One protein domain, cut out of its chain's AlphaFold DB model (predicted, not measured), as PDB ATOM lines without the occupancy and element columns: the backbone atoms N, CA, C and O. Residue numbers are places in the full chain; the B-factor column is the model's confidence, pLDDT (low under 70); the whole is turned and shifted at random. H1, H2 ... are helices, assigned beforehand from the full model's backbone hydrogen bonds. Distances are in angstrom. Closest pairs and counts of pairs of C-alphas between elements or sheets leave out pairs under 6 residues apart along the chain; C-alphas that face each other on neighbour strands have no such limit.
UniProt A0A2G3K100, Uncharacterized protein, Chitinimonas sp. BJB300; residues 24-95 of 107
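This is residues 24 to 95 of the 107 residues of an uncharacterized protein of Chitinimonas sp. BJB300 (UniProt A0A2G3K100). A long helix, H4, has its first turns between the short helices H2 and H3, with H1 beside H2, while residues 86 to 95 of H4 stick out alone. The printed part has 72 residues, with four named helices in the order H1, H2, H3, H4 along the chain and no named strand; the helices hold 54 of these residues, and the class is all helix. The whole is only just compact, close to loose, with a radius of gyration of the C-alphas of 13.1 A and spans of 44 by 26 by 16 A.

H1, residues 27 to 35, and H2, residues 40 to 50, form a helical hairpin; their closest C-alphas, Ala 30 and Ile 43, are 6.6 A apart. H3, residues 58 to 66, and H4, residues 71 to 95, form another; H4 touches H3 with residues 71 to 74 alone, closest C-alphas Ser 65 and Glu 71, 6.8 A. H4 touches H2 with residues 72 to 76 alone, closest C-alphas Val 73 and Pro 40, 5.9 A. In H1, H2, H3 and H4 every O i to N i+4 pair is within hydrogen-bond range.

H1 begins at C-alpha 27 (-34.120, 40.913, -29.867). H4, 36.4 A long, ends at C-alpha 95 (-58.071, 47.949, -10.420).

The printed part has no cut, no long link and no printed residue under 70.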
ATOM      1  N   PRO A  24     -36.989  33.385 -22.631       89.06
ATOM      2  CA  PRO A  24     -37.455  34.459 -23.497       89.06
ATOM      3  C   PRO A  24     -36.465  34.716 -24.626       89.06
ATOM      4  O   PRO A  24     -35.304  35.030 -24.372       89.06
ATOM      5  N   VAL A  25     -36.947  34.657 -25.869       93.19
ATOM      6  CA  VAL A  25     -36.150  35.046 -27.039       93.19
ATOM      7  C   VAL A  25     -35.928  36.555 -27.013       93.19
ATOM      8  O   VAL A  25     -36.892  37.326 -27.088       93.19
ATOM      9  N   SER A  26     -34.670  36.980 -26.903       94.62
ATOM     10  CA  SER A  26     -34.296  38.400 -26.953       94.62
ATOM     11  C   SER A  26     -34.272  38.943 -28.388       94.62
ATOM     12  O   SER A  26     -34.291  38.188 -29.359       94.62
ATOM     13  N   VAL A  27     -34.219  40.269 -28.543       94.38
ATOM     14  CA  VAL A  27     -34.120  40.913 -29.867       94.38
ATOM     15  C   VAL A  27     -32.823  40.516 -30.577       94.38
ATOM     16  O   VAL A  27     -32.849  40.166 -31.757       94.38
ATOM     17  N   ASP A  28     -31.704  40.525 -29.852       94.19
ATOM     18  CA  ASP A  28     -30.394  40.148 -30.393       94.19
ATOM     19  C   ASP A  28     -30.353  38.663 -30.770       94.19
ATOM     20  O   ASP A  28     -29.765  38.283 -31.781       94.19
ATOM     21  N   GLU A  29     -31.026  37.816 -29.991       95.38
ATOM     22  CA  GLU A  29     -31.155  36.392 -30.287       95.38
ATOM     23  C   GLU A  29     -32.029  36.134 -31.513       95.38
ATOM     24  O   GLU A  29     -31.643  35.345 -32.367       95.38
ATOM     25  N   ALA A  30     -33.147  36.847 -31.677       95.31
ATOM     26  CA  ALA A  30     -33.952  36.768 -32.894       95.31
ATOM     27  C   ALA A  30     -33.150  37.194 -34.140       95.31
ATOM     28  O   ALA A  30     -33.243  36.556 -35.190       95.31
ATOM     29  N   LEU A  31     -32.320  38.239 -34.019       95.88
ATOM     30  CA  LEU A  31     -31.420  38.672 -35.089       95.88
ATOM     31  C   LEU A  31     -30.376  37.602 -35.416       95.88
ATOM     32  O   LEU A  31     -30.165  37.290 -36.588       95.88
ATOM     33  N   LYS A  32     -29.764  37.006 -34.391       96.38
ATOM     34  CA  LYS A  32     -28.805  35.914 -34.552       96.38
ATOM     35  C   LYS A  32     -29.444  34.700 -35.232       96.38
ATOM     36  O   LYS A  32     -28.895  34.207 -36.210       96.38
ATOM     37  N   LEU A  33     -30.624  34.270 -34.784       95.31
ATOM     38  CA  LEU A  33     -31.359  33.146 -35.373       95.31
ATOM     39  C   LEU A  33     -31.700  33.397 -36.848       95.31
ATOM     40  O   LEU A  33     -31.580  32.481 -37.663       95.31
ATOM     41  N   SER A  34     -32.071  34.632 -37.202       96.19
ATOM     42  CA  SER A  34     -32.275  35.031 -38.601       96.19
ATOM     43  C   SER A  34     -30.991  34.895 -39.425       96.19
ATOM     44  O   SER A  34     -30.998  34.305 -40.503       96.19
ATOM     45  N   GLN A  35     -29.864  35.386 -38.900       94.75
ATOM     46  CA  GLN A  35     -28.559  35.304 -39.568       94.75
ATOM     47  C   GLN A  35     -28.049  33.862 -39.705       94.75
ATOM     48  O   GLN A  35     -27.355  33.545 -40.668       94.75
ATOM     49  N   GLU A  36     -28.424  32.979 -38.780       95.94
ATOM     50  CA  GLU A  36     -28.171  31.534 -38.845       95.94
ATOM     51  C   GLU A  36     -29.060  30.808 -39.874       95.94
ATOM     52  O   GLU A  36     -28.871  29.617 -40.119       95.94
ATOM     53  N   GLY A  37     -30.003  31.511 -40.510       95.19
ATOM     54  CA  GLY A  37     -30.857  30.977 -41.570       95.19
ATOM     55  C   GLY A  37     -32.141  30.310 -41.076       95.19
ATOM     56  O   GLY A  37     -32.793  29.605 -41.849       95.19
ATOM     57  N   ASN A  38     -32.529  30.515 -39.812       97.06
ATOM     58  CA  ASN A  38     -33.823  30.041 -39.323       97.06
ATOM     59  C   ASN A  38     -34.963  30.756 -40.060       97.06
ATOM     60  O   ASN A  38     -34.874  31.944 -40.381       97.06
ATOM     61  N   SER A  39     -36.060  30.037 -40.312       97.50
ATOM     62  CA  SER A  39     -37.218  30.639 -40.970       97.50
ATOM     63  C   SER A  39     -37.904  31.661 -40.051       97.50
ATOM     64  O   SER A  39     -37.918  31.476 -38.828       97.50
ATOM     65  N   PRO A  40     -38.531  32.712 -40.613       97.31
ATOM     66  CA  PRO A  40     -39.313  33.668 -39.831       97.31
ATOM     67  C   PRO A  40     -40.359  32.986 -38.941       97.31
ATOM     68  O   PRO A  40     -40.469  33.319 -37.764       97.31
ATOM     69  N   ASP A  41     -41.064  31.982 -39.470       97.69
ATOM     70  CA  ASP A  41     -42.087  31.237 -38.729       97.69
ATOM     71  C   ASP A  41     -41.506  30.479 -37.531       97.69
ATOM     72  O   ASP A  41     -42.098  30.485 -36.454       97.69
ATOM     73  N   ALA A  42     -40.327  29.864 -37.679       97.25
ATOM     74  CA  ALA A  42     -39.674  29.160 -36.578       97.25
ATOM     75  C   ALA A  42     -39.289  30.125 -35.447       97.25
ATOM     76  O   ALA A  42     -39.541  29.840 -34.276       97.25
ATOM     77  N   ILE A  43     -38.740  31.291 -35.799       96.56
ATOM     78  CA  ILE A  43     -38.378  32.334 -34.832       96.56
ATOM     79  C   ILE A  43     -39.635  32.839 -34.107       96.56
ATOM     80  O   ILE A  43     -39.651  32.909 -32.877       96.56
ATOM     81  N   ILE A  44     -40.714  33.119 -34.843       97.25
ATOM     82  CA  ILE A  44     -42.005  33.546 -34.281       97.25
ATOM     83  C   ILE A  44     -42.566  32.501 -33.310       97.25
ATOM     84  O   ILE A  44     -43.039  32.861 -32.232       97.25
ATOM     85  N   GLU A  45     -42.502  31.213 -33.647       96.62
ATOM     86  CA  GLU A  45     -42.981  30.155 -32.755       96.62
ATOM     87  C   GLU A  45     -42.145  30.044 -31.477       96.62
ATOM     88  O   GLU A  45     -42.712  29.869 -30.396       96.62
ATOM     89  N   MET A  46     -40.824  30.241 -31.547       94.81
ATOM     90  CA  MET A  46     -39.983  30.316 -30.347       94.81
ATOM     91  C   MET A  46     -40.385  31.495 -29.448       94.81
ATOM     92  O   MET A  46     -40.558  31.323 -28.240       94.81
ATOM     93  N   MET A  47     -40.608  32.675 -30.034       95.62
ATOM     94  CA  MET A  47     -41.037  33.878 -29.306       95.62
ATOM     95  C   MET A  47     -42.429  33.706 -28.680       95.62
ATOM     96  O   MET A  47     -42.673  34.139 -27.549       95.62
ATOM     97  N   ARG A  48     -43.342  33.033 -29.394       95.12
ATOM     98  CA  ARG A  48     -44.678  32.679 -28.903       95.12
ATOM     99  C   ARG A  48     -44.590  31.727 -27.717       95.12
ATOM    100  O   ARG A  48     -45.252  31.955 -26.704       95.12
ATOM    101  N   ALA A  49     -43.775  30.680 -27.834       93.94
ATOM    102  CA  ALA A  49     -43.599  29.679 -26.790       93.94
ATOM    103  C   ALA A  49     -43.035  30.296 -25.502       93.94
ATOM    104  O   ALA A  49     -43.463  29.934 -24.405       93.94
ATOM    105  N   SER A  50     -42.131  31.270 -25.627       92.81
ATOM    106  CA  SER A  50     -41.546  31.969 -24.484       92.81
ATOM    107  C   SER A  50     -42.400  33.112 -23.932       92.81
ATOM    108  O   SER A  50     -42.072  33.661 -22.881       92.81
ATOM    109  N   ARG A  51     -43.515  33.460 -24.596       90.81
ATOM    110  CA  ARG A  51     -44.416  34.571 -24.228       90.81
ATOM    111  C   ARG A  51     -43.680  35.903 -24.045       90.81
ATOM    112  O   ARG A  51     -43.981  36.667 -23.129       90.81
ATOM    113  N   SER A  52     -42.711  36.169 -24.915       88.81
ATOM    114  CA  SER A  52     -41.920  37.398 -24.868       88.81
ATOM    115  C   SER A  52     -42.727  38.606 -25.355       88.81
ATOM    116  O   SER A  52     -43.502  38.508 -26.304       88.81
ATOM    117  N   SER A  53     -42.504  39.766 -24.735       90.50
ATOM    118  CA  SER A  53     -42.949  41.067 -25.239       90.50
ATOM    119  C   SER A  53     -41.750  41.997 -25.405       90.50
ATOM    120  O   SER A  53     -40.746  41.873 -24.701       90.50
ATOM    121  N   TYR A  54     -41.846  42.919 -26.360       92.62
ATOM    122  CA  TYR A  54     -40.730  43.765 -26.772       92.62
ATOM    123  C   TYR A  54     -41.126  45.230 -26.657       92.62
ATOM    124  O   TYR A  54     -42.231  45.604 -27.027       92.62
ATOM    125  N   SER A  55     -40.228  46.072 -26.153       92.12
ATOM    126  CA  SER A  55     -40.413  47.522 -26.182       92.12
ATOM    127  C   SER A  55     -39.512  48.093 -27.266       92.12
ATOM    128  O   SER A  55     -38.328  48.323 -27.028       92.12
ATOM    129  N   LEU A  56     -40.052  48.242 -28.476       93.50
ATOM    130  CA  LEU A  56     -39.307  48.741 -29.628       93.50
ATOM    131  C   LEU A  56     -39.759  50.157 -29.975       93.50
ATOM    132  O   LEU A  56     -40.955  50.444 -30.047       93.50
ATOM    133  N   SER A  57     -38.799  51.047 -30.222       94.94
ATOM    134  CA  SER A  57     -39.064  52.329 -30.874       94.94
ATOM    135  C   SER A  57     -39.122  52.166 -32.398       94.94
ATOM    136  O   SER A  57     -38.610  51.196 -32.961       94.94
ATOM    137  N   ALA A  58     -39.678  53.157 -33.099       93.94
ATOM    138  CA  ALA A  58     -39.656  53.180 -34.565       93.94
ATOM    139  C   ALA A  58     -38.221  53.116 -35.129       93.94
ATOM    140  O   ALA A  58     -37.961  52.427 -36.115       93.94
ATOM    141  N   SER A  59     -37.272  53.781 -34.464       96.81
ATOM    142  CA  SER A  59     -35.852  53.738 -34.823       96.81
ATOM    143  C   SER A  59     -35.250  52.341 -34.657       96.81
ATOM    144  O   SER A  59     -34.412  51.942 -35.467       96.81
ATOM    145  N   ASP A  60     -35.680  51.583 -33.643       95.94
ATOM    146  CA  ASP A  60     -35.223  50.206 -33.433       95.94
ATOM    147  C   ASP A  60     -35.713  49.284 -34.541       95.94
ATOM    148  O   ASP A  60     -34.928  48.516 -35.083       95.94
ATOM    149  N   ILE A  61     -36.975  49.418 -34.946       95.94
ATOM    150  CA  ILE A  61     -37.560  48.620 -36.031       95.94
ATOM    151  C   ILE A  61     -36.807  48.853 -37.339       95.94
ATOM    152  O   ILE A  61     -36.402  47.899 -38.004       95.94
ATOM    153  N   LEU A  62     -36.543  50.118 -37.682       96.44
ATOM    154  CA  LEU A  62     -35.761  50.462 -38.871       96.44
ATOM    155  C   LEU A  62     -34.335  49.904 -38.803       96.44
ATOM    156  O   LEU A  62     -33.812  49.426 -39.810       96.44
ATOM    157  N   ARG A  63     -33.695  49.953 -37.629       97.00
ATOM    158  CA  ARG A  63     -32.353  49.392 -37.428       97.00
ATOM    159  C   ARG A  63     -32.355  47.871 -37.588       97.00
ATOM    160  O   ARG A  63     -31.479  47.346 -38.268       97.00
ATOM    161  N   LEU A  64     -33.320  47.175 -36.994       96.56
ATOM    162  CA  LEU A  64     -33.431  45.716 -37.044       96.56
ATOM    163  C   LEU A  64     -33.751  45.211 -38.453       96.56
ATOM    164  O   LEU A  64     -33.100  44.282 -38.920       96.56
ATOM    165  N   SER A  65     -34.660  45.884 -39.165       96.25
ATOM    166  CA  SER A  65     -34.939  45.609 -40.580       96.25
ATOM    167  C   SER A  65     -33.668  45.730 -41.430       96.25
ATOM    168  O   SER A  65     -33.300  44.796 -42.138       96.25
ATOM    169  N   LYS A  66     -32.909  46.827 -41.278       96.88
ATOM    170  CA  LYS A  66     -31.614  47.015 -41.962       96.88
ATOM    171  C   LYS A  66     -30.547  45.996 -41.558       96.88
ATOM    172  O   LYS A  66     -29.636  45.742 -42.338       96.88
ATOM    173  N   SER A  67     -30.646  45.436 -40.354       95.69
ATOM    174  CA  SER A  67     -29.711  44.428 -39.840       95.69
ATOM    175  C   SER A  67     -30.034  43.010 -40.330       95.69
ATOM    176  O   SER A  67     -29.291  42.081 -40.022       95.69
ATOM    177  N   GLY A  68     -31.114  42.839 -41.103       93.81
ATOM    178  CA  GLY A  68     -31.513  41.555 -41.677       93.81
ATOM    179  C   GLY A  68     -32.523  40.778 -40.834       93.81
ATOM    180  O   GLY A  68     -32.672  39.571 -41.028       93.81
ATOM    181  N   LEU A  69     -33.217  41.433 -39.896       96.62
ATOM    182  CA  LEU A  69     -34.355  40.802 -39.233       96.62
ATOM    183  C   LEU A  69     -35.565  40.794 -40.192       96.62
ATOM    184  O   LEU A  69     -35.906  41.856 -40.723       96.62
ATOM    185  N   PRO A  70     -36.222  39.645 -40.430       97.31
ATOM    186  CA  PRO A  70     -37.310  39.550 -41.394       97.31
ATOM    187  C   PRO A  70     -38.533  40.352 -40.946       97.31
ATOM    188  O   PRO A  70     -38.877  40.369 -39.763       97.31
ATOM    189  N   GLU A  71     -39.234  40.956 -41.904       96.81
ATOM    190  CA  GLU A  71     -40.453  41.740 -41.663       96.81
ATOM    191  C   GLU A  71     -41.528  40.978 -40.859       96.81
ATOM    192  O   GLU A  71     -42.003  41.537 -39.873       96.81
ATOM    193  N   PRO A  72     -41.829  39.684 -41.120       97.69
ATOM    194  CA  PRO A  72     -42.807  38.948 -40.310       97.69
ATOM    195  C   PRO A  72     -42.438  38.849 -38.822       97.69
ATOM    196  O   PRO A  72     -43.313  38.844 -37.955       97.69
ATOM    197  N   VAL A  73     -41.138  38.780 -38.508       97.06
ATOM    198  CA  VAL A  73     -40.654  38.732 -37.121       97.06
ATOM    199  C   VAL A  73     -40.822  40.102 -36.461       97.06
ATOM    200  O   VAL A  73     -41.270  40.181 -35.318       97.06
ATOM    201  N   LEU A  74     -40.515  41.184 -37.185       97.44
ATOM    202  CA  LEU A  74     -40.719  42.558 -36.715       97.44
ATOM    203  C   LEU A  74     -42.195  42.852 -36.433       97.44
ATOM    204  O   LEU A  74     -42.519  43.364 -35.360       97.44
ATOM    205  N   ASP A  75     -43.084  42.458 -37.342       97.06
ATOM    206  CA  ASP A  75     -44.532  42.593 -37.173       97.06
ATOM    207  C   ASP A  75     -45.018  41.853 -35.924       97.06
ATOM    208  O   ASP A  75     -45.819  42.371 -35.139       97.06
ATOM    209  N   TYR A  76     -44.496  40.646 -35.691       97.12
ATOM    210  CA  TYR A  76     -44.811  39.878 -34.492       97.12
ATOM    211  C   TYR A  76     -44.334  40.580 -33.207       97.12
ATOM    212  O   TYR A  76     -45.085  40.658 -32.227       97.12
ATOM    213  N   MET A  77     -43.125  41.152 -33.204       96.38
ATOM    214  CA  MET A  77     -42.615  41.937 -32.069       96.38
ATOM    215  C   MET A  77     -43.493  43.162 -31.777       96.38
ATOM    216  O   MET A  77     -43.812  43.433 -30.619       96.38
ATOM    217  N   GLN A  78     -43.934  43.884 -32.809       96.12
ATOM    218  CA  GLN A  78     -44.825  45.036 -32.636       96.12
ATOM    219  C   GLN A  78     -46.199  44.620 -32.108       96.12
ATOM    220  O   GLN A  78     -46.755  45.254 -31.207       96.12
ATOM    221  N   LYS A  79     -46.760  43.539 -32.651       95.88
ATOM    222  CA  LYS A  79     -48.059  43.024 -32.222       95.88
ATOM    223  C   LYS A  79     -48.049  42.658 -30.737       95.88
ATOM    224  O   LYS A  79     -48.948  43.069 -30.005       95.88
ATOM    225  N   THR A  80     -47.024  41.939 -30.286       95.12
ATOM    226  CA  THR A  80     -46.885  41.536 -28.876       95.12
ATOM    227  C   THR A  80     -46.693  42.736 -27.943       95.12
ATOM    228  O   THR A  80     -47.258  42.751 -26.850       95.12
ATOM    229  N   GLN A  81     -45.996  43.790 -28.382       94.88
ATOM    230  CA  GLN A  81     -45.908  45.058 -27.645       94.88
ATOM    231  C   GLN A  81     -47.288  45.694 -27.428       94.88
ATOM    232  O   GLN A  81     -47.648  46.061 -26.308       94.88
ATOM    233  N   ILE A  82     -48.089  45.799 -28.493       95.50
ATOM    234  CA  ILE A  82     -49.441  46.372 -28.434       95.50
ATOM    235  C   ILE A  82     -50.342  45.537 -27.516       95.50
ATOM    236  O   ILE A  82     -51.127  46.084 -26.741       95.50
ATOM    237  N   GLU A  83     -50.242  44.211 -27.590       94.62
ATOM    238  CA  GLU A  83     -50.990  43.300 -26.723       94.62
ATOM    239  C   GLU A  83     -50.617  43.470 -25.245       94.62
ATOM    240  O   GLU A  83     -51.518  43.525 -24.403       94.62
ATOM    241  N   ALA A  84     -49.328  43.640 -24.935       93.44
ATOM    242  CA  ALA A  84     -48.856  43.899 -23.578       93.44
ATOM    243  C   ALA A  84     -49.412  45.220 -23.019       93.44
ATOM    244  O   ALA A  84     -49.966  45.233 -21.918       93.44
ATOM    245  N   ILE A  85     -49.367  46.300 -23.807       94.44
ATOM    246  CA  ILE A  85     -49.930  47.607 -23.428       94.44
ATOM    247  C   ILE A  85     -51.439  47.490 -23.169       94.44
ATOM    248  O   ILE A  85     -51.948  47.966 -22.154       94.44
ATOM    249  N   ARG A  86     -52.173  46.807 -24.056       94.62
ATOM    250  CA  ARG A  86     -53.619  46.577 -23.886       94.62
ATOM    251  C   ARG A  86     -53.929  45.768 -22.632       94.62
ATOM    252  O   ARG A  86     -54.935  46.019 -21.972       94.62
ATOM    253  N   GLN A  87     -53.115  44.762 -22.330       93.00
ATOM    254  CA  GLN A  87     -53.288  43.956 -21.131       93.00
ATOM    255  C   GLN A  87     -53.076  44.793 -19.871       93.00
ATOM    256  O   GLN A  87     -53.890  44.695 -18.955       93.00
ATOM    257  N   GLU A  88     -52.035  45.622 -19.839       92.19
ATOM    258  CA  GLU A  88     -51.776  46.531 -18.726       92.19
ATOM    259  C   GLU A  88     -52.945  47.498 -18.509       92.19
ATOM    260  O   GLU A  88     -53.439  47.628 -17.391       92.19
ATOM    261  N   GLU A  89     -53.463  48.097 -19.581       93.31
ATOM    262  CA  GLU A  89     -54.598  49.019 -19.503       93.31
ATOM    263  C   GLU A  89     -55.863  48.342 -18.953       93.31
ATOM    264  O   GLU A  89     -56.539  48.880 -18.075       93.31
ATOM    265  N   ARG A  90     -56.156  47.106 -19.384       92.00
ATOM    266  CA  ARG A  90     -57.267  46.326 -18.809       92.00
ATOM    267  C   ARG A  90     -57.098  46.097 -17.309       92.00
ATOM    268  O   ARG A  90     -58.086  46.137 -16.577       92.00
ATOM    269  N   LEU A  91     -55.875  45.830 -16.851       89.75
ATOM    270  CA  LEU A  91     -55.587  45.619 -15.431       89.75
ATOM    271  C   LEU A  91     -55.745  46.915 -14.632       89.75
ATOM    272  O   LEU A  91     -56.332  46.884 -13.550       89.75
ATOM    273  N   ARG A  92     -55.298  48.051 -15.181       88.81
ATOM    274  CA  ARG A  92     -55.511  49.379 -14.587       88.81
ATOM    275  C   ARG A  92     -57.000  49.672 -14.443       88.81
ATOM    276  O   ARG A  92     -57.459  49.882 -13.320       88.81
ATOM    277  N   GLN A  93     -57.771  49.535 -15.521       88.88
ATOM    278  CA  GLN A  93     -59.223  49.720 -15.497       88.88
ATOM    279  C   GLN A  93     -59.918  48.790 -14.487       88.88
ATOM    280  O   GLN A  93     -60.819  49.216 -13.760       88.88
ATOM    281  N   TRP A  94     -59.517  47.515 -14.419       79.62
ATOM    282  CA  TRP A  94     -60.048  46.577 -13.427       79.62
ATOM    283  C   TRP A  94     -59.730  47.026 -11.994       79.62
ATOM    284  O   TRP A  94     -60.616  47.013 -11.140       79.62
ATOM    285  N   SER A  95     -58.498  47.474 -11.740       80.44
ATOM    286  CA  SER A  95     -58.071  47.949 -10.420       80.44
ATOM    287  C   SER A  95     -58.816  49.210  -9.978       80.44
ATOM    288  O   SER A  95     -59.219  49.316  -8.819       80.44
TER     289      SER A  95